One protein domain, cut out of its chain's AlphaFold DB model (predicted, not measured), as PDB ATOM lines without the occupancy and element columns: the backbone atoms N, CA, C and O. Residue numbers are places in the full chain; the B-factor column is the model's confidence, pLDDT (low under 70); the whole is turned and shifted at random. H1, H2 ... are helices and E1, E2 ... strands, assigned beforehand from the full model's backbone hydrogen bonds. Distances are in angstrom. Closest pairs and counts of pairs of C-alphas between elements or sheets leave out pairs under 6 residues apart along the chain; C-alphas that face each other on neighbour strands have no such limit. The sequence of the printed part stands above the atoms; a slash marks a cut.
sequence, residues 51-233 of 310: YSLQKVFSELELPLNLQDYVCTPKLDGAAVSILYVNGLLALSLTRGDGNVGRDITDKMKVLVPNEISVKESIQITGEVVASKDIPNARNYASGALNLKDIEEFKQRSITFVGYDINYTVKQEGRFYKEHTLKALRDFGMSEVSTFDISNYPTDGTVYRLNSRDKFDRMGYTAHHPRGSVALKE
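This is residues 51 to 233 of the 310 residues of the protein "DNA ligase (NAD(+))" of Saprospirales bacterium (UniProt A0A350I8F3). Two four-stranded sheets stand side by side along the longest axis, joined by the tight turn from E2 to E3. The larger, strongly twisted sheet E4 E3 E5 E6 curls round H1, with H2 at one end and H3 beyond H1; H4 packs over its edge strand E6 and reaches the smaller sheet E1 E8 E7 E2 with residues 176 to 177, while H5 grazes that sheet. The printed part has 183 residues, with five named helices and eight named strands in the order E1 E2 E3 E4 H1 E5 H2 H3 E6 H4 E7 H5 E8; the class is mixed, helices and strands. The larger sheet is antiparallel, the smaller mixed. The whole is compact, with a radius of gyration of the C-alphas of 16.1 A and spans of 48 by 40 by 30 A.

In the larger sheet, E4 is residues 88 to 94, E3 78 to 85 (22.8 A), E5 122 to 130 (25.5 A) and E6 158 to 167 (26.6 A), which bends by 56 degrees at residue 163. C-alpha 158 is at (-18.585, 28.567, -59.004). In the other, E1 is residues 54 to 56, beginning at C-alpha (-1.792, 42.913, -44.837), E8 228 to 231, ending at C-alpha (2.417, 39.542, -51.507), E7 202 to 209 and E2 69 to 75. The helices are H1, 105 to 111; H2, 137 to 144; H3, 150 to 154; H4, 176 to 186, 14.0 A long; and H5, 212 to 218.

Within hydrogen-bond range are N 83 and O 91 of hairpin E3 and E4, 2.8 A, N 82 and O 124 of E3 and E5, 2.8 A, and N 166 and O 123 of E6 and E5, 2.8 A. E4, H1 and E5 form a split strand-helix-strand unit, two same-way strands with E3 between them, its crossover left-handed. H1 and H4 are on one face, making two layers, sheet and helices. H4 is over E6 at a height of 8.2 A; their closest C-alphas, Ile 165 and Thr 180, are 6.2 A apart. H1 touches H3, closest at C-alphas Lys 107 and Ile 150, 6.8 A. In the smaller sheet, N 230 and O 54 of parallel E8 and E1 are 2.8 A apart, N 207 and O 229 of antiparallel E7 and E8 2.8 A, and N 72 and O 206 of antiparallel E2 and E7 2.9 A. Every O i to N i+4 pair is within range in H2, H3 and H5; H4 has 5 of 7, and H1 1 of 3 beside 3 of 4 O i to N i+3 pairs.

The C-alphas farthest apart, Leu 64 and Glu 151, are 48.8 A apart. The printed part has no cut. The links E1 to E2 and H4 to E7 are long. No printed residue is under 70 in pLDDT; the mean of the printed part is 93.8.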
ATOM      1  N   TYR A  51     -10.945  38.928 -40.754       93.19
ATOM      2  CA  TYR A  51      -9.915  39.928 -41.033       93.19
ATOM      3  C   TYR A  51      -9.538  40.000 -42.521       93.19
ATOM      4  O   TYR A  51      -9.669  39.035 -43.270       93.19
ATOM      5  N   SER A  52      -9.027  41.158 -42.947       92.25
ATOM      6  CA  SER A  52      -8.278  41.264 -44.206       92.25
ATOM      7  C   SER A  52      -6.831  40.819 -44.005       92.25
ATOM      8  O   SER A  52      -6.365  40.701 -42.878       92.25
ATOM      9  N   LEU A  53      -6.098  40.619 -45.096       93.38
ATOM     10  CA  LEU A  53      -4.650  40.414 -45.051       93.38
ATOM     11  C   LEU A  53      -3.916  41.752 -45.182       93.38
ATOM     12  O   LEU A  53      -4.369  42.639 -45.917       93.38
ATOM     13  N   GLN A  54      -2.771  41.880 -44.505       93.06
ATOM     14  CA  GLN A  54      -1.792  42.913 -44.837       93.06
ATOM     15  C   GLN A  54      -1.301  42.663 -46.263       93.06
ATOM     16  O   GLN A  54      -1.002  41.524 -46.612       93.06
ATOM     17  N   LYS A  55      -1.254  43.706 -47.089       91.62
ATOM     18  CA  LYS A  55      -0.779  43.622 -48.473       91.62
ATOM     19  C   LYS A  55       0.603  44.246 -48.537       91.62
ATOM     20  O   LYS A  55       0.761  45.362 -48.049       91.62
ATOM     21  N   VAL A  56       1.537  43.542 -49.151       90.25
ATOM     22  CA  VAL A  56       2.868  44.046 -49.491       90.25
ATOM     23  C   VAL A  56       3.080  43.900 -50.990       90.25
ATOM     24  O   VAL A  56       2.419  43.073 -51.629       90.25
ATOM     25  N   PHE A  57       3.957  44.727 -51.545       86.06
ATOM     26  CA  PHE A  57       4.211  44.777 -52.989       86.06
ATOM     27  C   PHE A  57       5.676  44.486 -53.328       86.06
ATOM     28  O   PHE A  57       6.017  44.334 -54.495       86.06
ATOM     29  N   SER A  58       6.531  44.356 -52.309       84.75
ATOM     30  CA  SER A  58       7.915  43.926 -52.448       84.75
ATOM     31  C   SER A  58       8.202  42.700 -51.586       84.75
ATOM     32  O   SER A  58       7.764  42.612 -50.438       84.75
ATOM     33  N   GLU A  59       9.011  41.779 -52.109       86.06
ATOM     34  CA  GLU A  59       9.546  40.654 -51.332       86.06
ATOM     35  C   GLU A  59      10.399  41.117 -50.142       86.06
ATOM     36  O   GLU A  59      10.491  40.413 -49.142       86.06
ATOM     37  N   LEU A  60      10.966  42.328 -50.201       86.56
ATOM     38  CA  LEU A  60      11.741  42.920 -49.104       86.56
ATOM     39  C   LEU A  60      10.884  43.236 -47.867       86.56
ATOM     40  O   LEU A  60      11.417  43.374 -46.769       86.56
ATOM     41  N   GLU A  61       9.567  43.361 -48.037       86.62
ATOM     42  CA  GLU A  61       8.610  43.597 -46.950       86.62
ATOM     43  C   GLU A  61       8.082  42.287 -46.336       86.62
ATOM     44  O   GLU A  61       7.288  42.317 -45.390       86.62
ATOM     45  N   LEU A  62       8.484  41.129 -46.875       90.62
ATOM     46  CA  LEU A  62       8.091  39.833 -46.335       90.62
ATOM     47  C   LEU A  62       8.815  39.515 -45.012       90.62
ATOM     48  O   LEU A  62       9.904  40.021 -44.739       90.62
ATOM     49  N   PRO A  63       8.237  38.635 -44.172       87.38
ATOM     50  CA  PRO A  63       8.902  38.150 -42.970       87.38
ATOM     51  C   PRO A  63      10.254  37.498 -43.291       87.38
ATOM     52  O   PRO A  63      10.333  36.643 -44.165       87.38
ATOM     53  N   LEU A  64      11.296  37.824 -42.518       84.69
ATOM     54  CA  LEU A  64      12.664  37.331 -42.751       84.69
ATOM     55  C   LEU A  64      12.779  35.792 -42.760       84.69
ATOM     56  O   LEU A  64      13.551  35.229 -43.528       84.69
ATOM     57  N   ASN A  65      12.000  35.099 -41.922       89.62
ATOM     58  CA  ASN A  65      12.049  33.640 -41.770       89.62
ATOM     59  C   ASN A  65      10.935  32.944 -42.571       89.62
ATOM     60  O   ASN A  65      10.073  32.284 -41.989       89.62
ATOM     61  N   LEU A  66      10.937  33.086 -43.900       89.62
ATOM     62  CA  LEU A  66       9.888  32.531 -44.774       89.62
ATOM     63  C   LEU A  66       9.693  31.010 -44.656       89.62
ATOM     64  O   LEU A  66       8.592  30.523 -44.881       89.62
ATOM     65  N   GLN A  67      10.716  30.262 -44.241       92.75
ATOM     66  CA  GLN A  67      10.632  28.814 -43.999       92.75
ATOM     67  C   GLN A  67       9.615  28.408 -42.914       92.75
ATOM     68  O   GLN A  67       9.121  27.284 -42.926       92.75
ATOM     69  N   ASP A  68       9.277  29.318 -41.992       95.62
ATOM     70  CA  ASP A  68       8.257  29.087 -40.961       95.62
ATOM     71  C   ASP A  68       6.827  29.298 -41.502       95.62
ATOM     72  O   ASP A  68       5.851  29.084 -40.774       95.62
ATOM     73  N   TYR A  69       6.681  29.745 -42.754       96.81
ATOM     74  CA  TYR A  69       5.411  30.094 -43.379       96.81
ATOM     75  C   TYR A  69       4.989  29.056 -44.420       96.81
ATOM     76  O   TYR A  69       5.793  28.440 -45.114       96.81
ATOM     77  N   VAL A  70       3.678  28.891 -44.548       97.69
ATOM     78  CA  VAL A  70       3.029  28.148 -45.622       97.69
ATOM     79  C   VAL A  70       2.563  29.155 -46.660       97.69
ATOM     80  O   VAL A  70       1.806  30.079 -46.344       97.69
ATOM     81  N   CYS A  71       3.014  28.960 -47.893       96.00
ATOM     82  CA  CYS A  71       2.619  29.766 -49.037       96.00
ATOM     83  C   CYS A  71       1.403  29.137 -49.711       96.00
ATOM     84  O   CYS A  71       1.374  27.934 -49.961       96.00
ATOM     85  N   THR A  72       0.400  29.954 -50.008       97.19
ATOM     86  CA  THR A  72      -0.824  29.532 -50.699       97.19
ATOM     87  C   THR A  72      -1.217  30.592 -51.723       97.19
ATOM     88  O   THR A  72      -0.964  31.775 -51.477       97.19
ATOM     89  N   PRO A  73      -1.812  30.218 -52.866       96.69
ATOM     90  CA  PRO A  73      -2.289  31.196 -53.833       96.69
ATOM     91  C   PRO A  73      -3.356  32.092 -53.208       96.69
ATOM     92  O   PRO A  73      -4.230  31.637 -52.467       96.69
ATOM     93  N   LYS A  74      -3.306  33.385 -53.524       95.44
ATOM     94  CA  LYS A  74      -4.362  34.313 -53.149       95.44
ATOM     95  C   LYS A  74      -5.453  34.266 -54.215       95.44
ATOM     96  O   LYS A  74      -5.353  34.923 -55.245       95.44
ATOM     97  N   LEU A  75      -6.474  33.456 -53.962       95.38
ATOM     98  CA  LEU A  75      -7.652  33.361 -54.822       95.38
ATOM     99  C   LEU A  75      -8.393  34.705 -54.882       95.38
ATOM    100  O   LEU A  75      -8.536  35.383 -53.858       95.38
ATOM    101  N   ASP A  76      -8.874  35.069 -56.071       91.75
ATOM    102  CA  ASP A  76      -9.676  36.275 -56.277       91.75
ATOM    103  C   ASP A  76     -11.160  35.931 -56.455       91.75
ATOM    104  O   ASP A  76     -11.633  35.576 -57.536       91.75
ATOM    105  N   GLY A  77     -11.911  36.007 -55.357       93.69
ATOM    106  CA  GLY A  77     -13.317  35.629 -55.326       93.69
ATOM    107  C   GLY A  77     -14.119  36.382 -54.267       93.69
ATOM    108  O   GLY A  77     -13.901  37.567 -53.984       93.69
ATOM    109  N   ALA A  78     -15.115  35.691 -53.721       95.25
ATOM    110  CA  ALA A  78     -15.944  36.193 -52.639       95.25
ATOM    111  C   ALA A  78     -15.670  35.420 -51.343       95.25
ATOM    112  O   ALA A  78     -16.051  34.257 -51.208       95.25
ATOM    113  N   ALA A  79     -15.049  36.091 -50.375       97.44
ATOM    114  CA  ALA A  79     -14.807  35.542 -49.049       97.44
ATOM    115  C   ALA A  79     -16.117  35.230 -48.306       97.44
ATOM    116  O   ALA A  79     -17.009  36.084 -48.179       97.44
ATOM    117  N   VAL A  80     -16.193  34.019 -47.754       98.31
ATOM    118  CA  VAL A  80     -17.328  33.525 -46.968       98.31
ATOM    119  C   VAL A  80     -16.853  32.825 -45.696       98.31
ATOM    120  O   VAL A  80     -15.734  32.306 -45.625       98.31
ATOM    121  N   SER A  81     -17.722  32.784 -44.693       98.25
ATOM    122  CA  SER A  81     -17.543  31.977 -43.485       98.25
ATOM    123  C   SER A  81     -18.660  30.952 -43.364       98.25
ATOM    124  O   SER A  81     -19.826  31.277 -43.600       98.25
ATOM    125  N   ILE A  82     -18.325  29.748 -42.919       98.50
ATOM    126  CA  ILE A  82     -19.254  28.645 -42.702       98.50
ATOM    127  C   ILE A  82     -19.088  28.183 -41.257       98.50
ATOM    128  O   ILE A  82     -18.019  27.728 -40.858       98.50
ATOM    129  N   LEU A  83     -20.146  28.318 -40.472       98.00
ATOM    130  CA  LEU A  83     -20.212  27.846 -39.101       98.00
ATOM    131  C   LEU A  83     -20.811  26.439 -39.081       98.00
ATOM    132  O   LEU A  83     -21.978  26.250 -39.444       98.00
ATOM    133  N   TYR A  84     -20.012  25.484 -38.613       97.19
ATOM    134  CA  TYR A  84     -20.462  24.149 -38.247       97.19
ATOM    135  C   TYR A  84     -20.577  24.058 -36.733       97.19
ATOM    136  O   TYR A  84     -19.686  24.508 -36.016       97.19
ATOM    137  N   VAL A  85     -21.665  23.466 -36.257       95.12
ATOM    138  CA  VAL A  85     -21.916  23.231 -34.835       95.12
ATOM    139  C   VAL A  85     -22.182  21.744 -34.663       95.12
ATOM    140  O   VAL A  85     -23.121  21.216 -35.261       95.12
ATOM    141  N   ASN A  86     -21.316  21.065 -33.908       91.69
ATOM    142  CA  ASN A  86     -21.318  19.605 -33.759       91.69
ATOM    143  C   ASN A  86     -21.412  18.871 -35.100       91.69
ATOM    144  O   ASN A  86     -22.206  17.954 -35.290       91.69
ATOM    145  N   GLY A  87     -20.612  19.345 -36.056       94.44
ATOM    146  CA  GLY A  87     -20.503  18.749 -37.378       94.44
ATOM    147  C   GLY A  87     -21.596  19.170 -38.345       94.44
ATOM    148  O   GLY A  87     -21.436  18.944 -39.533       94.44
ATOM    149  N   LEU A  88     -22.664  19.837 -37.902       96.38
ATOM    150  CA  LEU A  88     -23.772  20.246 -38.765       96.38
ATOM    151  C   LEU A  88     -23.596  21.683 -39.259       96.38
ATOM    152  O   LEU A  88     -23.345  22.591 -38.464       96.38
ATOM    153  N   LEU A  89     -23.799  21.919 -40.557       97.38
ATOM    154  CA  LEU A  89     -23.782  23.263 -41.139       97.38
ATOM    155  C   LEU A  89     -24.943  24.100 -40.569       97.38
ATOM    156  O   LEU A  89     -26.115  23.889 -40.900       97.38
ATOM    157  N   ALA A  90     -24.613  25.075 -39.719       95.75
ATOM    158  CA  ALA A  90     -25.582  25.874 -38.965       95.75
ATOM    159  C   ALA A  90     -25.850  27.253 -39.593       95.75
ATOM    160  O   ALA A  90     -26.979  27.769 -39.553       95.75
ATOM    161  N   LEU A  91     -24.810  27.875 -40.153       97.44
ATOM    162  CA  LEU A  91     -24.881  29.205 -40.750       97.44
ATOM    163  C   LEU A  91     -23.756  29.395 -41.768       97.44
ATOM    164  O   LEU A  91     -22.633  28.950 -41.555       97.44
ATOM    165  N   SER A  92     -24.030  30.110 -42.852       98.06
ATOM    166  CA  SER A  92     -22.980  30.638 -43.720       98.06
ATOM    167  C   SER A  92     -23.234  32.096 -44.044       98.06
ATOM    168  O   SER A  92     -24.373  32.485 -44.301       98.06
ATOM    169  N   LEU A  93     -22.171  32.892 -44.030       97.81
ATOM    170  CA  LEU A  93     -22.230  34.337 -44.193       97.81
ATOM    171  C   LEU A  93     -21.251  34.803 -45.268       97.81
ATOM    172  O   LEU A  93     -20.139  34.282 -45.381       97.81
ATOM    173  N   THR A  94     -21.640  35.828 -46.025       96.81
ATOM    174  CA  THR A  94     -20.672  36.643 -46.771       96.81
ATOM    175  C   THR A  94     -19.769  37.398 -45.799       96.81
ATOM    176  O   THR A  94     -20.147  37.644 -44.656       96.81
ATOM    177  N   ARG A  95     -18.586  37.832 -46.243       94.62
ATOM    178  CA  ARG A  95     -17.677  38.593 -45.376       94.62
ATOM    179  C   ARG A  95     -18.280  39.890 -44.816       94.62
ATOM    180  O   ARG A  95     -18.048  40.187 -43.646       94.62
ATOM    181  N   GLY A  96     -19.004  40.659 -45.636       90.44
ATOM    182  CA  GLY A  96     -19.513  41.987 -45.265       90.44
ATOM    183  C   GLY A  96     -18.389  42.945 -44.857       90.44
ATOM    184  O   GLY A  96     -17.401  43.086 -45.583       90.44
ATOM    185  N   ASP A  97     -18.512  43.573 -43.688       85.50
ATOM    186  CA  ASP A  97     -17.466  44.428 -43.100       85.50
ATOM    187  C   ASP A  97     -16.384  43.624 -42.341       85.50
ATOM    188  O   ASP A  97     -15.366  44.168 -41.908       85.50
ATOM    189  N   GLY A  98     -16.580  42.308 -42.214       89.50
ATOM    190  CA  GLY A  98     -15.743  41.381 -41.460       89.50
ATOM    191  C   GLY A  98     -16.249  41.087 -40.045       89.50
ATOM    192  O   GLY A  98     -15.818  40.095 -39.464       89.50
ATOM    193  N   ASN A  99     -17.170  41.883 -39.500       88.75
ATOM    194  CA  ASN A  99     -17.836  41.633 -38.217       88.75
ATOM    195  C   ASN A  99     -19.237  41.051 -38.423       88.75
ATOM    196  O   ASN A  99     -19.603  40.094 -37.744       88.75
ATOM    197  N   VAL A 100     -19.978  41.590 -39.391       91.44
ATOM    198  CA  VAL A 100     -21.305  41.135 -39.803       91.44
ATOM    199  C   VAL A 100     -21.320  40.800 -41.293       91.44
ATOM    200  O   VAL A 100     -20.608  41.397 -42.103       91.44
ATOM    201  N   GLY A 101     -22.149  39.828 -41.660       93.38
ATOM    202  CA  GLY A 101     -22.305  39.329 -43.019       93.38
ATOM    203  C   GLY A 101     -23.759  39.048 -43.372       93.38
ATOM    204  O   GLY A 101     -24.643  39.076 -42.515       93.38
ATOM    205  N   ARG A 102     -24.028  38.749 -44.644       93.94
ATOM    206  CA  ARG A 102     -25.369  38.343 -45.088       93.94
ATOM    207  C   ARG A 102     -25.488  36.826 -45.103       93.94
ATOM    208  O   ARG A 102     -24.582  36.158 -45.595       93.94
ATOM    209  N   ASP A 103     -26.625  36.307 -44.643       95.44
ATOM    210  CA  ASP A 103     -26.954  34.878 -44.712       95.44
ATOM    211  C   ASP A 103     -26.964  34.368 -46.163       95.44
ATOM    212  O   ASP A 103     -27.669  34.895 -47.028       95.44
ATOM    213  N   ILE A 104     -26.147  33.347 -46.410       96.69
ATOM    214  CA  ILE A 104     -26.020  32.593 -47.664       96.69
ATOM    215  C   ILE A 104     -26.023  31.080 -47.388       96.69
ATOM    216  O   ILE A 104     -25.477  30.290 -48.159       96.69
ATOM    217  N   THR A 105     -26.599  30.662 -46.257       97.00
ATOM    218  CA  THR A 105     -26.608  29.265 -45.800       97.00
ATOM    219  C   THR A 105     -27.233  28.332 -46.838       97.00
ATOM    220  O   THR A 105     -26.724  27.246 -47.078       97.00
ATOM    221  N   ASP A 106     -28.326  28.747 -47.477       95.94
ATOM    222  CA  ASP A 106     -29.020  27.986 -48.525       95.94
ATOM    223  C   ASP A 106     -28.112  27.641 -49.714       95.94
ATOM    224  O   ASP A 106     -28.140  26.517 -50.208       95.94
ATOM    225  N   LYS A 107     -27.274  28.595 -50.118       97.00
ATOM    226  CA  LYS A 107     -26.323  28.484 -51.229       97.00
ATOM    227  C   LYS A 107     -25.127  27.627 -50.848       97.00
ATOM    228  O   LYS A 107     -24.741  26.727 -51.588       97.00
ATOM    229  N   MET A 108     -24.573  27.853 -49.659       97.88
ATOM    230  CA  MET A 108     -23.407  27.094 -49.206       97.88
ATOM    231  C   MET A 108     -23.726  25.615 -48.986       97.88
ATOM    232  O   MET A 108     -22.885  24.788 -49.308       97.88
ATOM    233  N   LYS A 109     -24.954  25.256 -48.596       96.75
ATOM    234  CA  LYS A 109     -25.401  23.849 -48.542       96.75
ATOM    235  C   LYS A 109     -25.293  23.084 -49.870       96.75
ATOM    236  O   LYS A 109     -25.379  21.859 -49.868       96.75
ATOM    237  N   VAL A 110     -25.183  23.794 -50.996       97.12
ATOM    238  CA  VAL A 110     -24.958  23.208 -52.327       97.12
ATOM    239  C   VAL A 110     -23.463  23.041 -52.612       97.12
ATOM    240  O   VAL A 110     -23.079  22.085 -53.277       97.12
ATOM    241  N   LEU A 111     -22.624  23.962 -52.128       97.12
ATOM    242  CA  LEU A 111     -21.189  24.008 -52.439       97.12
ATOM    243  C   LEU A 111     -20.315  23.225 -51.456       97.12
ATOM    244  O   LEU A 111     -19.173  22.912 -51.786       97.12
ATOM    245  N   VAL A 112     -20.805  22.952 -50.246       97.81
ATOM    246  CA  VAL A 112     -20.034  22.284 -49.192       97.81
ATOM    247  C   VAL A 112     -20.829  21.159 -48.519       97.81
ATOM    248  O   VAL A 112     -22.061  21.175 -48.545       97.81
ATOM    249  N   PRO A 113     -20.144  20.188 -47.887       97.69
ATOM    250  CA  PRO A 113     -20.780  19.161 -47.070       97.69
ATOM    251  C   PRO A 113     -21.695  19.753 -45.995       97.69
ATOM    252  O   PRO A 113     -21.313  20.659 -45.266       97.69
ATOM    253  N   ASN A 114     -22.902  19.213 -45.849       97.06
ATOM    254  CA  ASN A 114     -23.831  19.666 -44.804       97.06
ATOM    255  C   ASN A 114     -23.490  19.108 -43.418       97.06
ATOM    256  O   ASN A 114     -23.958  19.645 -42.410       97.06
ATOM    257  N   GLU A 115     -22.685  18.047 -43.389       96.81
ATOM    258  CA  GLU A 115     -22.214  17.370 -42.189       96.81
ATOM    259  C   GLU A 115     -20.718  17.070 -42.325       96.81
ATOM    260  O   GLU A 115     -20.262  16.662 -43.394       96.81
ATOM    261  N   ILE A 116     -19.959  17.281 -41.253       96.50
ATOM    262  CA  ILE A 116     -18.519  17.022 -41.172       96.50
ATOM    263  C   ILE A 116     -18.177  16.330 -39.848       96.50
ATOM    264  O   ILE A 116     -18.872  16.484 -38.844       96.50
ATOM    265  N   SER A 117     -17.068  15.595 -39.824       93.31
ATOM    266  CA  SER A 117     -16.637  14.793 -38.670       93.31
ATOM    267  C   SER A 117     -15.950  15.626 -37.575       93.31
ATOM    268  O   SER A 117     -14.781  15.407 -37.266       93.31
ATOM    269  N   VAL A 118     -16.663  16.584 -36.972       89.56
ATOM    270  CA  VAL A 118     -16.192  17.383 -35.825       89.56
ATOM    271  C   VAL A 118     -17.295  17.508 -34.772       89.56
ATOM    272  O   VAL A 118     -18.461  17.665 -35.110       89.56
ATOM    273  N   LYS A 119     -16.944  17.422 -33.485       87.62
ATOM    274  CA  LYS A 119     -17.899  17.478 -32.358       87.62
ATOM    275  C   LYS A 119     -17.786  18.765 -31.538       87.62
ATOM    276  O   LYS A 119     -18.023  18.756 -30.338       87.62
ATOM    277  N   GLU A 120     -17.337  19.837 -32.172       89.75
ATOM    278  CA  GLU A 120     -17.277  21.167 -31.573       89.75
ATOM    279  C   GLU A 120     -17.750  22.205 -32.591       89.75
ATOM    280  O   GLU A 120     -17.858  21.932 -33.793       89.75
ATOM    281  N   SER A 121     -18.017  23.412 -32.102       91.81
ATOM    282  CA  SER A 121     -18.325  24.564 -32.940       91.81
ATOM    283  C   SER A 121     -17.062  25.105 -33.623       91.81
ATOM    284  O   SER A 121     -16.130  25.560 -32.951       91.81
ATOM    285  N   ILE A 122     -17.041  25.106 -34.959       95.88
ATOM    286  CA  ILE A 122     -15.940  25.650 -35.768       95.88
ATOM    287  C   ILE A 122     -16.447  26.610 -36.843       95.88
ATOM    288  O   ILE A 122     -17.503  26.403 -37.440       95.88
ATOM    289  N   GLN A 123     -15.655  27.636 -37.149       97.94
ATOM    290  CA  GLN A 123     -15.883  28.503 -38.302       97.94
ATOM    291  C   GLN A 123     -14.818  28.245 -39.362       97.94
ATOM    292  O   GLN A 123     -13.644  28.555 -39.167       97.94
ATOM    293  N   ILE A 124     -15.238  27.705 -40.497       98.38
ATOM    294  CA  ILE A 124     -14.404  27.545 -41.684       98.38
ATOM    295  C   ILE A 124     -14.490  28.826 -42.509       98.38
ATOM    296  O   ILE A 124     -15.579  29.351 -42.736       98.38
ATOM    297  N   THR A 125     -13.355  29.327 -42.978       98.31
ATOM    298  CA  THR A 125     -13.300  30.456 -43.913       98.31
ATOM    299  C   THR A 125     -12.678  30.023 -45.225       98.31
ATOM    300  O   THR A 125     -11.714  29.253 -45.248       98.31
ATOM    301  N   GLY A 126     -13.229  30.536 -46.315       98.12
ATOM    302  CA  GLY A 126     -12.791  30.218 -47.662       98.12
ATOM    303  C   GLY A 126     -13.224  31.278 -48.660       98.12
ATOM    304  O   GLY A 126     -13.823  32.294 -48.293       98.12
ATOM    305  N   GLU A 127     -12.920  31.013 -49.919       98.19
ATOM    306  CA  GLU A 127     -13.259  31.867 -51.046       98.19
ATOM    307  C   GLU A 127     -14.198  31.107 -51.986       98.19
ATOM    308  O   GLU A 127     -13.945  29.950 -52.328       98.19
ATOM    309  N   VAL A 128     -15.284  31.750 -52.412       98.25
ATOM    310  CA  VAL A 128     -16.087  31.272 -53.540       98.25
ATOM    311  C   VAL A 128     -15.513  31.885 -54.808       98.25
ATOM    312  O   VAL A 128     -15.471  33.109 -54.941       98.25
ATOM    313  N   VAL A 129     -15.057  31.037 -55.723       97.62
ATOM    314  CA  VAL A 129     -14.331  31.426 -56.937       97.62
ATOM    315  C   VAL A 129     -15.070  30.971 -58.188       97.62
ATOM    316  O   VAL A 129     -15.822  29.997 -58.159       97.62
ATOM    317  N   ALA A 130     -14.846  31.682 -59.288       96.44
ATOM    318  CA  ALA A 130     -15.390  31.379 -60.607       96.44
ATOM    319  C   ALA A 130     -14.250  31.254 -61.624       96.44
ATOM    320  O   ALA A 130     -13.166  31.791 -61.386       96.44
ATOM    321  N   SER A 131     -14.491  30.560 -62.742       93.56
ATOM    322  CA  SER A 131     -13.472  30.410 -63.793       93.56
ATOM    323  C   SER A 131     -12.963  31.772 -64.272       93.56
ATOM    324  O   SER A 131     -13.752  32.704 -64.450       93.56
ATOM    325  N   LYS A 132     -11.657  31.863 -64.543       90.56
ATOM    326  CA  LYS A 132     -11.009  33.040 -65.140       90.56
ATOM    327  C   LYS A 132     -11.561  33.399 -66.526       90.56
ATOM    328  O   LYS A 132     -11.418  34.540 -66.946       90.56
ATOM    329  N   ASP A 133     -12.214  32.454 -67.209       90.88
ATOM    330  CA  ASP A 133     -12.864  32.690 -68.507       90.88
ATOM    331  C   ASP A 133     -14.117  33.571 -68.383       90.88
ATOM    332  O   ASP A 133     -14.608  34.112 -69.373       90.88
ATOM    333  N   ILE A 134     -14.658  33.717 -67.168       90.25
ATOM    334  CA  ILE A 134     -15.807  34.575 -66.894       90.25
ATOM    335  C   ILE A 134     -15.304  36.009 -66.670       90.25
ATOM    336  O   ILE A 134     -14.563  36.251 -65.712       90.25
ATOM    337  N   PRO A 135     -15.741  36.992 -67.484       85.00
ATOM    338  CA  PRO A 135     -15.379  38.388 -67.277       85.00
ATOM    339  C   PRO A 135     -15.771  38.855 -65.874       85.00
ATOM    340  O   PRO A 135     -16.904  38.650 -65.436       85.00
ATOM    341  N   ASN A 136     -14.841  39.511 -65.176       84.81
ATOM    342  CA  ASN A 136     -15.012  39.921 -63.781       84.81
ATOM    343  C   ASN A 136     -15.434  38.747 -62.868       84.81
ATOM    344  O   ASN A 136     -16.381  38.872 -62.085       84.81
ATOM    345  N   ALA A 137     -14.742  37.605 -62.972       89.19
ATOM    346  CA  ALA A 137     -15.009  36.359 -62.242       89.19
ATOM    347  C   ALA A 137     -15.311  36.557 -60.744       89.19
ATOM    348  O   ALA A 137     -16.246  35.961 -60.202       89.19
ATOM    349  N   ARG A 138     -14.594  37.468 -60.078       88.75
ATOM    350  CA  ARG A 138     -14.859  37.855 -58.689       88.75
ATOM    351  C   ARG A 138     -16.274  38.404 -58.476       88.75
ATOM    352  O   ARG A 138     -16.990  37.981 -57.564       88.75
ATOM    353  N   ASN A 139     -16.685  39.357 -59.310       87.62
ATOM    354  CA  ASN A 139     -18.012  39.968 -59.239       87.62
ATOM    355  C   ASN A 139     -19.098  38.961 -59.617       87.62
ATOM    356  O   ASN A 139     -20.172  38.980 -59.021       87.62
ATOM    357  N   TYR A 140     -18.807  38.046 -60.545       92.25
ATOM    358  CA  TYR A 140     -19.691  36.928 -60.856       92.25
ATOM    359  C   TYR A 140     -19.913  36.025 -59.635       92.25
ATOM    360  O   TYR A 140     -21.062  35.758 -59.285       92.25
ATOM    361  N   ALA A 141     -18.847  35.622 -58.931       94.44
ATOM    362  CA  ALA A 141     -18.950  34.811 -57.717       94.44
ATOM    363  C   ALA A 141     -19.745  35.528 -56.612       94.44
ATOM    364  O   ALA A 141     -20.683  34.966 -56.042       94.44
ATOM    365  N   SER A 142     -19.437  36.804 -56.354       92.25
ATOM    366  CA  SER A 142     -20.196  37.602 -55.384       92.25
ATOM    367  C   SER A 142     -21.660  37.790 -55.796       92.25
ATOM    368  O   SER A 142     -22.537  37.799 -54.932       92.25
ATOM    369  N   GLY A 143     -21.930  37.965 -57.090       92.31
ATOM    370  CA  GLY A 143     -23.271  38.112 -57.648       92.31
ATOM    371  C   GLY A 143     -24.093  36.834 -57.517       92.31
ATOM    372  O   GLY A 143     -25.247  36.897 -57.098       92.31
ATOM    373  N   ALA A 144     -23.484  35.674 -57.766       96.06
ATOM    374  CA  ALA A 144     -24.109  34.371 -57.569       96.06
ATOM    375  C   ALA A 144     -24.558  34.180 -56.112       96.06
ATOM    376  O   ALA A 144     -25.697  33.798 -55.854       96.06
ATOM    377  N   LEU A 145     -23.721  34.561 -55.142       95.50
ATOM    378  CA  LEU A 145     -24.088  34.508 -53.724       95.50
ATOM    379  C   LEU A 145     -25.256  35.439 -53.343       95.50
ATOM    380  O   LEU A 145     -25.849  35.269 -52.276       95.50
ATOM    381  N   ASN A 146     -25.597  36.419 -54.187       93.25
ATOM    382  CA  ASN A 146     -26.715  37.349 -54.003       93.25
ATOM    383  C   ASN A 146     -28.030  36.864 -54.636       93.25
ATOM    384  O   ASN A 146     -29.056  37.520 -54.443       93.25
ATOM    385  N   LEU A 147     -28.022  35.756 -55.383       93.50
ATOM    386  CA  LEU A 147     -29.212  35.264 -56.073       93.50
ATOM    387  C   LEU A 147     -30.311  34.865 -55.084       93.50
ATOM    388  O   LEU A 147     -30.054  34.297 -54.020       93.50
ATOM    389  N   LYS A 148     -31.556  35.188 -55.445       91.75
ATOM    390  CA  LYS A 148     -32.741  34.801 -54.668       91.75
ATOM    391  C   LYS A 148     -33.204  33.389 -55.009       91.75
ATOM    392  O   LYS A 148     -33.693  32.698 -54.123       91.75
ATOM    393  N   ASP A 149     -33.051  32.989 -56.269       94.56
ATOM    394  CA  ASP A 149     -33.416  31.664 -56.752       94.56
ATOM    395  C   ASP A 149     -32.236  30.692 -56.602       94.56
ATOM    396  O   ASP A 149     -31.125  30.944 -57.075       94.56
ATOM    397  N   ILE A 150     -32.486  29.576 -55.917       95.00
ATOM    398  CA  ILE A 150     -31.493  28.528 -55.688       95.00
ATOM    399  C   ILE A 150     -31.249  27.682 -56.942       95.00
ATOM    400  O   ILE A 150     -30.145  27.170 -57.118       95.00
ATOM    401  N   GLU A 151     -32.237  27.544 -57.828       95.88
ATOM    402  CA  GLU A 151     -32.068  26.792 -59.073       95.88
ATOM    403  C   GLU A 151     -31.192  27.570 -60.054       95.88
ATOM    404  O   GLU A 151     -30.303  26.993 -60.679       95.88
ATOM    405  N   GLU A 152     -31.343  28.895 -60.102       95.50
ATOM    406  CA  GLU A 152     -30.418  29.768 -60.827       95.50
ATOM    407  C   GLU A 152     -29.004  29.712 -60.227       95.50
ATOM    408  O   GLU A 152     -28.019  29.656 -60.960       95.50
ATOM    409  N   PHE A 153     -28.886  29.688 -58.893       96.69
ATOM    410  CA  PHE A 153     -27.597  29.567 -58.209       96.69
ATOM    411  C   PHE A 153     -26.856  28.275 -58.574       96.69
ATOM    412  O   PHE A 153     -25.663  28.320 -58.861       96.69
ATOM    413  N   LYS A 154     -27.557  27.137 -58.614       95.69
ATOM    414  CA  LYS A 154     -26.976  25.830 -58.972       95.69
ATOM    415  C   LYS A 154     -26.412  25.779 -60.393       95.69
ATOM    416  O   LYS A 154     -25.546  24.958 -60.667       95.69
ATOM    417  N   GLN A 155     -26.895  26.639 -61.291       95.12
ATOM    418  CA  GLN A 155     -26.395  26.742 -62.665       95.12
ATOM    419  C   GLN A 155     -25.120  27.591 -62.772       95.12
ATOM    420  O   GLN A 155     -24.513  27.658 -63.841       95.12
ATOM    421  N   ARG A 156     -24.709  28.278 -61.697       93.44
ATOM    422  CA  ARG A 156     -23.519  29.132 -61.703       93.44
ATOM    423  C   ARG A 156     -22.254  28.286 -61.599       93.44
ATOM    424  O   ARG A 156     -22.117  27.466 -60.697       93.44
ATOM    425  N   SER A 157     -21.297  28.549 -62.486       93.50
ATOM    426  CA  SER A 157     -19.990  27.882 -62.506       93.50
ATOM    427  C   SER A 157     -19.066  28.462 -61.434       93.50
ATOM    428  O   SER A 157     -18.143  29.223 -61.733       93.50
ATOM    429  N   ILE A 158     -19.355  28.143 -60.174       96.50
ATOM    430  CA  ILE A 158     -18.585  28.567 -59.004       96.50
ATOM    431  C   ILE A 158     -18.252  27.374 -58.115       96.50
ATOM    432  O   ILE A 158     -18.970  26.378 -58.093       96.50
ATOM    433  N   THR A 159     -17.183  27.498 -57.339       97.25
ATOM    434  CA  THR A 159     -16.812  26.505 -56.329       97.25
ATOM    435  C   THR A 159     -16.301  27.180 -55.064       97.25
ATOM    436  O   THR A 159     -15.912  28.348 -55.086       97.25
ATOM    437  N   PHE A 160     -16.325  26.451 -53.952       98.31
ATOM    438  CA  PHE A 160     -15.778  26.894 -52.678       98.31
ATOM    439  C   PHE A 160     -14.391  26.291 -52.452       98.31
ATOM    440  O   PHE A 160     -14.199  25.086 -52.606       98.31
ATOM    441  N   VAL A 161     -13.446  27.123 -52.016       98.56
ATOM    442  CA  VAL A 161     -12.104  26.693 -51.619       98.56
ATOM    443  C   VAL A 161     -11.803  27.202 -50.214       98.56
ATOM    444  O   VAL A 161     -11.726  28.408 -49.973       98.56
ATOM    445  N   GLY A 162     -11.637  26.280 -49.268       98.38
ATOM    446  CA  GLY A 162     -11.311  26.596 -47.881       98.38
ATOM    447  C   GLY A 162      -9.851  27.020 -47.707       98.38
ATOM    448  O   GLY A 162      -8.953  26.485 -48.358       98.38
ATOM    449  N   TYR A 163      -9.599  27.957 -46.793       97.75
ATOM    450  CA  TYR A 163      -8.235  28.377 -46.456       97.75
ATOM    451  C   TYR A 163      -7.948  28.467 -44.957       97.75
ATOM    452  O   TYR A 163      -6.791  28.572 -44.589       97.75
ATOM    453  N   ASP A 164      -8.929  28.475 -44.051       97.44
ATOM    454  CA  ASP A 164      -8.634  28.468 -42.607       97.44
ATOM    455  C   ASP A 164      -9.807  27.929 -41.789       97.44
ATOM    456  O   ASP A 164     -10.940  27.857 -42.271       97.44
ATOM    457  N   ILE A 165      -9.521  27.568 -40.539       96.56
ATOM    458  CA  ILE A 165     -10.504  27.107 -39.561       96.56
ATOM    459  C   ILE A 165     -10.249  27.820 -38.231       96.56
ATOM    460  O   ILE A 165      -9.126  27.849 -37.722       96.56
ATOM    461  N   ASN A 166     -11.304  28.367 -37.635       94.88
ATOM    462  CA  ASN A 166     -11.298  28.862 -36.265       94.88
ATOM    463  C   ASN A 166     -12.059  27.885 -35.369       94.88
ATOM    464  O   ASN A 166     -13.223  27.580 -35.614       94.88
ATOM    465  N   TYR A 167     -11.365  27.400 -34.343       89.56
ATOM    466  CA  TYR A 167     -11.889  26.465 -33.355       89.56
ATOM    467  C   TYR A 167     -12.306  27.221 -32.103       89.56
ATOM    468  O   TYR A 167     -11.634  28.180 -31.715       89.56
ATOM    469  N   THR A 168     -13.366  26.740 -31.460       83.19
ATOM    470  CA  THR A 168     -13.775  27.242 -30.144       83.19
ATOM    471  C   THR A 168     -12.792  26.810 -29.074       83.19
ATOM    472  O   THR A 168     -12.397  27.628 -28.244       83.19
ATOM    473  N   VAL A 169     -12.289  25.577 -29.164       80.56
ATOM    474  CA  VAL A 169     -11.229  25.102 -28.278       80.56
ATOM    475  C   VAL A 169      -9.880  25.190 -28.992       80.56
ATOM    476  O   VAL A 169      -9.604  24.516 -29.991       80.56
ATOM    477  N   LYS A 170      -8.994  26.051 -28.482       79.06
ATOM    478  CA  LYS A 170      -7.618  26.140 -28.978       79.06
ATOM    479  C   LYS A 170      -6.781  25.019 -28.376       79.06
ATOM    480  O   LYS A 170      -6.583  24.970 -27.170       79.06
ATOM    481  N   GLN A 171      -6.286  24.142 -29.240       82.00
ATOM    482  CA  GLN A 171      -5.293  23.131 -28.889       82.00
ATOM    483  C   GLN A 171      -3.902  23.615 -29.290       82.00
ATOM    484  O   GLN A 171      -3.734  24.115 -30.411       82.00
ATOM    485  N   GLU A 172      -2.942  23.443 -28.383       88.56
ATOM    486  CA  GLU A 172      -1.525  23.733 -28.611       88.56
ATOM    487  C   GLU A 172      -0.885  22.722 -29.573       88.56
ATOM    488  O   GLU A 172      -1.416  21.637 -29.819       88.56
ATOM    489  N   GLY A 173       0.266  23.078 -30.141       91.62
ATOM    490  CA  GLY A 173       1.063  22.198 -30.997       91.62
ATOM    491  C   GLY A 173       0.485  21.981 -32.396       91.62
ATOM    492  O   GLY A 173       1.006  21.165 -33.156       91.62
ATOM    493  N   ARG A 174      -0.577  22.705 -32.772       94.06
ATOM    494  CA  ARG A 174      -1.181  22.582 -34.102       94.06
ATOM    495  C   ARG A 174      -0.406  23.368 -35.152       94.06
ATOM    496  O   ARG A 174       0.072  24.482 -34.927       94.06
ATOM    497  N   PHE A 175      -0.382  22.804 -36.351       96.62
ATOM    498  CA  PHE A 175       0.210  23.416 -37.534       96.62
ATOM    499  C   PHE A 175      -0.837  23.642 -38.621       96.62
ATOM    500  O   PHE A 175      -1.731  22.821 -38.825       96.62
ATOM    501  N   TYR A 176      -0.729  24.761 -39.326       97.06
ATOM    502  CA  TYR A 176      -1.663  25.187 -40.353       97.06
ATOM    503  C   TYR A 176      -1.729  24.182 -41.507       97.06
ATOM    504  O   TYR A 176      -2.818  23.752 -41.878       97.06
ATOM    505  N   LYS A 177      -0.589  23.732 -42.038       96.19
ATOM    506  CA  LYS A 177      -0.586  22.770 -43.148       96.19
ATOM    507  C   LYS A 177      -1.090  21.390 -42.720       96.19
ATOM    508  O   LYS A 177      -1.976  20.825 -43.362       96.19
ATOM    509  N   GLU A 178      -0.537  20.852 -41.639       96.12
ATOM    510  CA  GLU A 178      -0.765  19.469 -41.209       96.12
ATOM    511  C   GLU A 178      -2.116  19.264 -40.516       96.12
ATOM    512  O   GLU A 178      -2.657  18.164 -40.585       96.12
ATOM    513  N   HIS A 179      -2.667  20.297 -39.870       95.81
ATOM    514  CA  HIS A 179      -3.910  20.186 -39.103       95.81
ATOM    515  C   HIS A 179      -5.047  20.990 -39.736       95.81
ATOM    516  O   HIS A 179      -6.126  20.445 -39.928       95.81
ATOM    517  N   THR A 180      -4.836  22.262 -40.100       96.56
ATOM    518  CA  THR A 180      -5.918  23.094 -40.660       96.56
ATOM    519  C   THR A 180      -6.270  22.679 -42.088       96.56
ATOM    520  O   THR A 180      -7.412  22.312 -42.350       96.56
ATOM    521  N   LEU A 181      -5.304  22.697 -43.011       97.56
ATOM    522  CA  LEU A 181      -5.561  22.360 -44.417       97.56
ATOM    523  C   LEU A 181      -5.885  20.875 -44.591       97.56
ATOM    524  O   LEU A 181      -6.757  20.513 -45.376       97.56
ATOM    525  N   LYS A 182      -5.239  20.001 -43.809       96.94
ATOM    526  CA  LYS A 182      -5.595  18.579 -43.787       96.94
ATOM    527  C   LYS A 182      -7.037  18.356 -43.327       96.94
ATOM    528  O   LYS A 182      -7.740  17.617 -44.003       96.94
ATOM    529  N   ALA A 183      -7.490  19.016 -42.258       96.56
ATOM    530  CA  ALA A 183      -8.870  18.878 -41.795       96.56
ATOM    531  C   ALA A 183      -9.886  19.300 -42.867       96.56
ATOM    532  O   ALA A 183     -10.866  18.596 -43.069       96.56
ATOM    533  N   LEU A 184      -9.628  20.384 -43.614       97.69
ATOM    534  CA  LEU A 184     -10.492  20.782 -44.736       97.69
ATOM    535  C   LEU A 184     -10.633  19.663 -45.781       97.69
ATOM    536  O   LEU A 184     -11.751  19.359 -46.199       97.69
ATOM    537  N   ARG A 185      -9.523  19.009 -46.151       96.31
ATOM    538  CA  ARG A 185      -9.549  17.860 -47.072       96.31
ATOM    539  C   ARG A 185     -10.273  16.660 -46.473       96.31
ATOM    540  O   ARG A 185     -11.078  16.042 -47.161       96.31
ATOM    541  N   ASP A 186     -10.015  16.349 -45.204       96.69
ATOM    542  CA  ASP A 186     -10.657  15.232 -44.499       96.69
ATOM    543  C   ASP A 186     -12.179  15.441 -44.373       96.69
ATOM    544  O   ASP A 186     -12.941  14.477 -44.375       96.69
ATOM    545  N   PHE A 187     -12.637  16.696 -44.316       96.88
ATOM    546  CA  PHE A 187     -14.054  17.055 -44.368       96.88
ATOM    547  C   PHE A 187     -14.661  16.963 -45.773       96.88
ATOM    548  O   PHE A 187     -15.859  17.176 -45.914       96.88
ATOM    549  N   GLY A 188     -13.876  16.651 -46.808       95.94
ATOM    550  CA  GLY A 188     -14.344  16.565 -48.191       95.94
ATOM    551  C   GLY A 188     -14.461  17.920 -48.892       95.94
ATOM    552  O   GLY A 188     -15.215  18.042 -49.854       95.94
ATOM    553  N   MET A 189     -13.745  18.947 -48.421       96.31
ATOM    554  CA  MET A 189     -13.706  20.266 -49.056       96.31
ATOM    555  C   MET A 189     -12.419  20.457 -49.859       96.31
ATOM    556  O   MET A 189     -11.343  19.999 -49.468       96.31
ATOM    557  N   SER A 190     -12.510  21.199 -50.963       97.00
ATOM    558  CA  SER A 190     -11.326  21.735 -51.634       97.00
ATOM    559  C   SER A 190     -10.631  22.761 -50.742       97.00
ATOM    560  O   SER A 190     -11.290  23.573 -50.089       97.00
ATOM    561  N   GLU A 191      -9.298  22.760 -50.734       97.38
ATOM    562  CA  GLU A 191      -8.508  23.717 -49.960       97.38
ATOM    563  C   GLU A 191      -7.345  24.302 -50.755       97.38
ATOM    564  O   GLU A 191      -6.836  23.697 -51.697       97.38
ATOM    565  N   VAL A 192      -6.946  25.505 -50.360       97.19
ATOM    566  CA  VAL A 192      -6.122  26.414 -51.157       97.19
ATOM    567  C   VAL A 192      -4.717  25.893 -51.514       97.19
ATOM    568  O   VAL A 192      -4.146  26.361 -52.492       97.19
ATOM    569  N   SER A 193      -4.136  24.948 -50.765       95.62
ATOM    570  CA  SER A 193      -2.776  24.447 -51.028       95.62
ATOM    571  C   SER A 193      -2.691  23.354 -52.092       95.62
ATOM    572  O   SER A 193      -1.660  23.260 -52.754       95.62
ATOM    573  N   THR A 194      -3.739  22.545 -52.277       95.31
ATOM    574  CA  THR A 194      -3.784  21.500 -53.318       95.31
ATOM    575  C   THR A 194      -4.831  21.753 -54.399       95.31
ATOM    576  O   THR A 194      -4.970  20.941 -55.309       95.31
ATOM    577  N   PHE A 195      -5.612  22.827 -54.289       96.19
ATOM    578  CA  PHE A 195      -6.603  23.190 -55.296       96.19
ATOM    579  C   PHE A 195      -5.927  23.595 -56.614       96.19
ATOM    580  O   PHE A 195      -4.995  24.399 -56.617       96.19
ATOM    581  N   ASP A 196      -6.408  23.050 -57.734       94.44
ATOM    582  CA  ASP A 196      -5.916  23.423 -59.059       94.44
ATOM    583  C   ASP A 196      -6.395  24.832 -59.428       94.44
ATOM    584  O   ASP A 196      -7.559  25.063 -59.759       94.44
ATOM    585  N   ILE A 197      -5.466  25.782 -59.367       93.94
ATOM    586  CA  ILE A 197      -5.711  27.192 -59.669       93.94
ATOM    587  C   ILE A 197      -5.605  27.526 -61.159       93.94
ATOM    588  O   ILE A 197      -5.846  28.671 -61.524       93.94
ATOM    589  N   SER A 198      -5.255  26.575 -62.033       92.50
ATOM    590  CA  SER A 198      -4.987  26.847 -63.456       92.50
ATOM    591  C   SER A 198      -6.137  27.571 -64.171       92.50
ATOM    592  O   SER A 198      -5.894  28.392 -65.060       92.50
ATOM    593  N   ASN A 199      -7.375  27.328 -63.735       92.81
ATOM    594  CA  ASN A 199      -8.598  27.908 -64.293       92.81
ATOM    595  C   ASN A 199      -9.212  29.028 -63.441       92.81
ATOM    596  O   ASN A 199     -10.306  29.484 -63.758       92.81
ATOM    597  N   TYR A 200      -8.549  29.497 -62.384       94.38
ATOM    598  CA  TYR A 200      -9.114  30.479 -61.454       94.38
ATOM    599  C   TYR A 200      -8.200  31.698 -61.309       94.38
ATOM    600  O   TYR A 200      -6.979  31.544 -61.270       94.38
ATOM    601  N   PRO A 201      -8.760  32.918 -61.226       91.06
ATOM    602  CA  PRO A 201      -7.953  34.113 -61.044       91.06
ATOM    603  C   PRO A 201      -7.300  34.115 -59.658       91.06
ATOM    604  O   PRO A 201      -7.936  33.845 -58.632       91.06
ATOM    605  N   THR A 202      -6.018  34.458 -59.634       92.50
ATOM    606  CA  THR A 202      -5.249  34.716 -58.419       92.50
ATOM    607  C   THR A 202      -4.645  36.112 -58.502       92.50
ATOM    608  O   THR A 202      -4.341  36.603 -59.584       92.50
ATOM    609  N   ASP A 203      -4.503  36.786 -57.361       88.00
ATOM    610  CA  ASP A 203      -3.997  38.166 -57.295       88.00
ATOM    611  C   ASP A 203      -2.762  38.309 -56.387       88.00
ATOM    612  O   ASP A 203      -2.476  39.398 -55.872       88.00
ATOM    613  N   GLY A 204      -2.050  37.201 -56.162       92.38
ATOM    614  CA  GLY A 204      -0.810  37.151 -55.395       92.38
ATOM    615  C   GLY A 204      -0.618  35.852 -54.612       92.38
ATOM    616  O   GLY A 204      -1.291  34.846 -54.846       92.38
ATOM    617  N   THR A 205       0.272  35.909 -53.624       95.94
ATOM    618  CA  THR A 205       0.624  34.792 -52.739       95.94
ATOM    619  C   THR A 205       0.381  35.178 -51.286       95.94
ATOM    620  O   THR A 205       0.829  36.226 -50.817       95.94
ATOM    621  N   VAL A 206      -0.324  34.327 -50.545       97.25
ATOM    622  CA  VAL A 206      -0.517  34.466 -49.099       97.25
ATOM    623  C   VAL A 206       0.533  33.644 -48.370       97.25
ATOM    624  O   VAL A 206       0.595  32.427 -48.530       97.25
ATOM    625  N   TYR A 207       1.295  34.311 -47.515       97.44
ATOM    626  CA  TYR A 207       2.216  33.708 -46.565       97.44
ATOM    627  C   TYR A 207       1.532  33.684 -45.207       97.44
ATOM    628  O   TYR A 207       1.157  34.733 -44.679       97.44
ATOM    629  N   ARG A 208       1.366  32.496 -44.626       97.50
ATOM    630  CA  ARG A 208       0.787  32.324 -43.289       97.50
ATOM    631  C   ARG A 208       1.696  31.484 -42.413       97.50
ATOM    632  O   ARG A 208       2.148  30.429 -42.839       97.50
ATOM    633  N   LEU A 209       1.932  31.924 -41.184       97.00
ATOM    634  CA  LEU A 209       2.794  31.206 -40.253       97.00
ATOM    635  C   LEU A 209       2.267  29.786 -39.994       97.00
ATOM    636  O   LEU A 209       1.084  29.610 -39.690       97.00
ATOM    637  N   ASN A 210       3.137  28.776 -40.102       97.50
ATOM    638  CA  ASN A 210       2.705  27.384 -40.008       97.50
ATOM    639  C   ASN A 210       2.299  27.007 -38.577       97.50
ATOM    640  O   ASN A 210       1.273  26.372 -38.376       97.50
ATOM    641  N   SER A 211       3.061  27.406 -37.556       96.94
ATOM    642  CA  SER A 211       2.699  27.122 -36.157       96.94
ATOM    643  C   SER A 211       1.505  27.974 -35.713       96.94
ATOM    644  O   SER A 211       1.603  29.204 -35.674       96.94
ATOM    645  N   ARG A 212       0.396  27.328 -35.319       95.00
ATOM    646  CA  ARG A 212      -0.806  28.019 -34.821       95.00
ATOM    647  C   ARG A 212      -0.559  28.726 -33.495       95.00
ATOM    648  O   ARG A 212      -1.052  29.832 -33.314       95.00
ATOM    649  N   ASP A 213       0.275  28.157 -32.633       94.25
ATOM    650  CA  ASP A 213       0.628  28.776 -31.351       94.25
ATOM    651  C   ASP A 213       1.419  30.067 -31.561       94.25
ATOM    652  O   ASP A 213       1.134  31.097 -30.951       94.25
ATOM    653  N   LYS A 214       2.417  30.047 -32.461       94.88
ATOM    654  CA  LYS A 214       3.142  31.270 -32.829       94.88
ATOM    655  C   LYS A 214       2.193  32.286 -33.482       94.88
ATOM    656  O   LYS A 214       2.270  33.461 -33.137       94.88
ATOM    657  N   PHE A 215       1.299  31.844 -34.371       95.00
ATOM    658  CA  PHE A 215       0.348  32.716 -35.066       95.00
ATOM    659  C   PHE A 215      -0.568  33.445 -34.078       95.00
ATOM    660  O   PHE A 215      -0.716  34.664 -34.140       95.00
ATOM    661  N   ASP A 216      -1.125  32.704 -33.122       92.31
ATOM    662  CA  ASP A 216      -2.019  33.240 -32.105       92.31
ATOM    663  C   ASP A 216      -1.290  34.202 -31.155       92.31
ATOM    664  O   ASP A 216      -1.831  35.259 -30.829       92.31
ATOM    665  N   ARG A 217      -0.039  33.895 -30.770       94.12
ATOM    666  CA  ARG A 217       0.803  34.792 -29.953       94.12
ATOM    667  C   ARG A 217       1.161  36.098 -30.658       94.12
ATOM    668  O   ARG A 217       1.299  37.117 -29.990       94.12
ATOM    669  N   MET A 218       1.322  36.085 -31.983       93.94
ATOM    670  CA  MET A 218       1.564  37.315 -32.749       93.94
ATOM    671  C   MET A 218       0.355  38.252 -32.720       93.94
ATOM    672  O   MET A 218       0.528  39.463 -32.836       93.94
ATOM    673  N   GLY A 219      -0.853  37.713 -32.554       93.62
ATOM    674  CA  GLY A 219      -2.079  38.487 -32.448       93.62
ATOM    675  C   GLY A 219      -2.488  39.192 -33.744       93.62
ATOM    676  O   GLY A 219      -2.090  38.840 -34.860       93.62
ATOM    677  N   TYR A 220      -3.328  40.211 -33.585       93.88
ATOM    678  CA  TYR A 220      -4.011  40.902 -34.676       93.88
ATOM    679  C   TYR A 220      -3.832  42.413 -34.540       93.88
ATOM    680  O   TYR A 220      -3.669  42.947 -33.442       93.88
ATOM    681  N   THR A 221      -3.867  43.122 -35.662       92.06
ATOM    682  CA  THR A 221      -4.162  44.557 -35.683       92.06
ATOM    683  C   THR A 221      -5.679  44.764 -35.723       92.06
ATOM    684  O   THR A 221      -6.452  43.806 -35.744       92.06
ATOM    685  N   ALA A 222      -6.136  46.015 -35.807       86.19
ATOM    686  CA  ALA A 222      -7.557  46.305 -36.011       86.19
ATOM    687  C   ALA A 222      -8.132  45.664 -37.299       86.19
ATOM    688  O   ALA A 222      -9.335  45.383 -37.366       86.19
ATOM    689  N   HIS A 223      -7.281  45.409 -38.306       83.69
ATOM    690  CA  HIS A 223      -7.703  45.043 -39.662       83.69
ATOM    691  C   HIS A 223      -7.135  43.719 -40.189       83.69
ATOM    692  O   HIS A 223      -7.771  43.119 -41.058       83.69
ATOM    693  N   HIS A 224      -5.984  43.253 -39.693       91.94
ATOM    694  CA  HIS A 224      -5.298  42.067 -40.219       91.94
ATOM    695  C   HIS A 224      -4.554  41.262 -39.138       91.94
ATOM    696  O   HIS A 224      -4.066  41.852 -38.171       91.94
ATOM    697  N   PRO A 225      -4.435  39.927 -39.279       95.25
ATOM    698  CA  PRO A 225      -3.555  39.121 -38.436       95.25
ATOM    699  C   PRO A 225      -2.089  39.476 -38.698       95.25
ATOM    700  O   PRO A 225      -1.703  39.703 -39.841       95.25
ATOM    701  N   ARG A 226      -1.254  39.479 -37.654       94.81
ATOM    702  CA  ARG A 226       0.187  39.764 -37.793       94.81
ATOM    703  C   ARG A 226       0.980  38.573 -38.337       94.81
ATOM    704  O   ARG A 226       2.047  38.763 -38.900       94.81
ATOM    705  N   GLY A 227       0.455  37.357 -38.178       95.19
ATOM    706  CA  GLY A 227       1.069  36.120 -38.674       95.19
ATOM    707  C   GLY A 227       0.733  35.760 -40.127       95.19
ATOM    708  O   GLY A 227       1.070  34.653 -40.548       95.19
ATOM    709  N   SER A 228       0.053  36.638 -40.879       96.19
ATOM    710  CA  SER A 228      -0.182  36.447 -42.318       96.19
ATOM    711  C   SER A 228       0.024  37.726 -43.116       96.19
ATOM    712  O   SER A 228      -0.418  38.800 -42.711       96.19
ATOM    713  N   VAL A 229       0.570  37.580 -44.319       96.06
ATOM    714  CA  VAL A 229       0.747  38.666 -45.284       96.06
ATOM    715  C   VAL A 229       0.431  38.173 -46.696       96.06
ATOM    716  O   VAL A 229       0.634  37.007 -47.016       96.06
ATOM    717  N   ALA A 230      -0.103  39.052 -47.537       95.69
ATOM    718  CA  ALA A 230      -0.314  38.812 -48.956       95.69
ATOM    719  C   ALA A 230       0.702  39.621 -49.765       95.69
ATOM    720  O   ALA A 230       0.620  40.852 -49.786       95.69
ATOM    721  N   LEU A 231       1.618  38.938 -50.449       94.56
ATOM    722  CA  LEU A 231       2.417  39.542 -51.507       94.56
ATOM    723  C   LEU A 231       1.530  39.660 -52.739       94.56
ATOM    724  O   LEU A 231       1.069  38.648 -53.268       94.56
ATOM    725  N   LYS A 232       1.250  40.888 -53.159       89.62
ATOM    726  CA  LYS A 232       0.488  41.158 -54.373       89.62
ATOM    727  C   LYS A 232       1.438  41.557 -55.483       89.62
ATOM    728  O   LYS A 232       2.376  42.312 -55.245       89.62
ATOM    729  N   GLU A 233       1.129  41.121 -56.695       76.06
ATOM    730  CA  GLU A 233       1.791  41.663 -57.872       76.06
ATOM    731  C   GLU A 233       1.446  43.146 -57.994       76.06
ATOM    732  O   GLU A 233       0.279  43.563 -57.928       76.06
TER     733      GLU A 233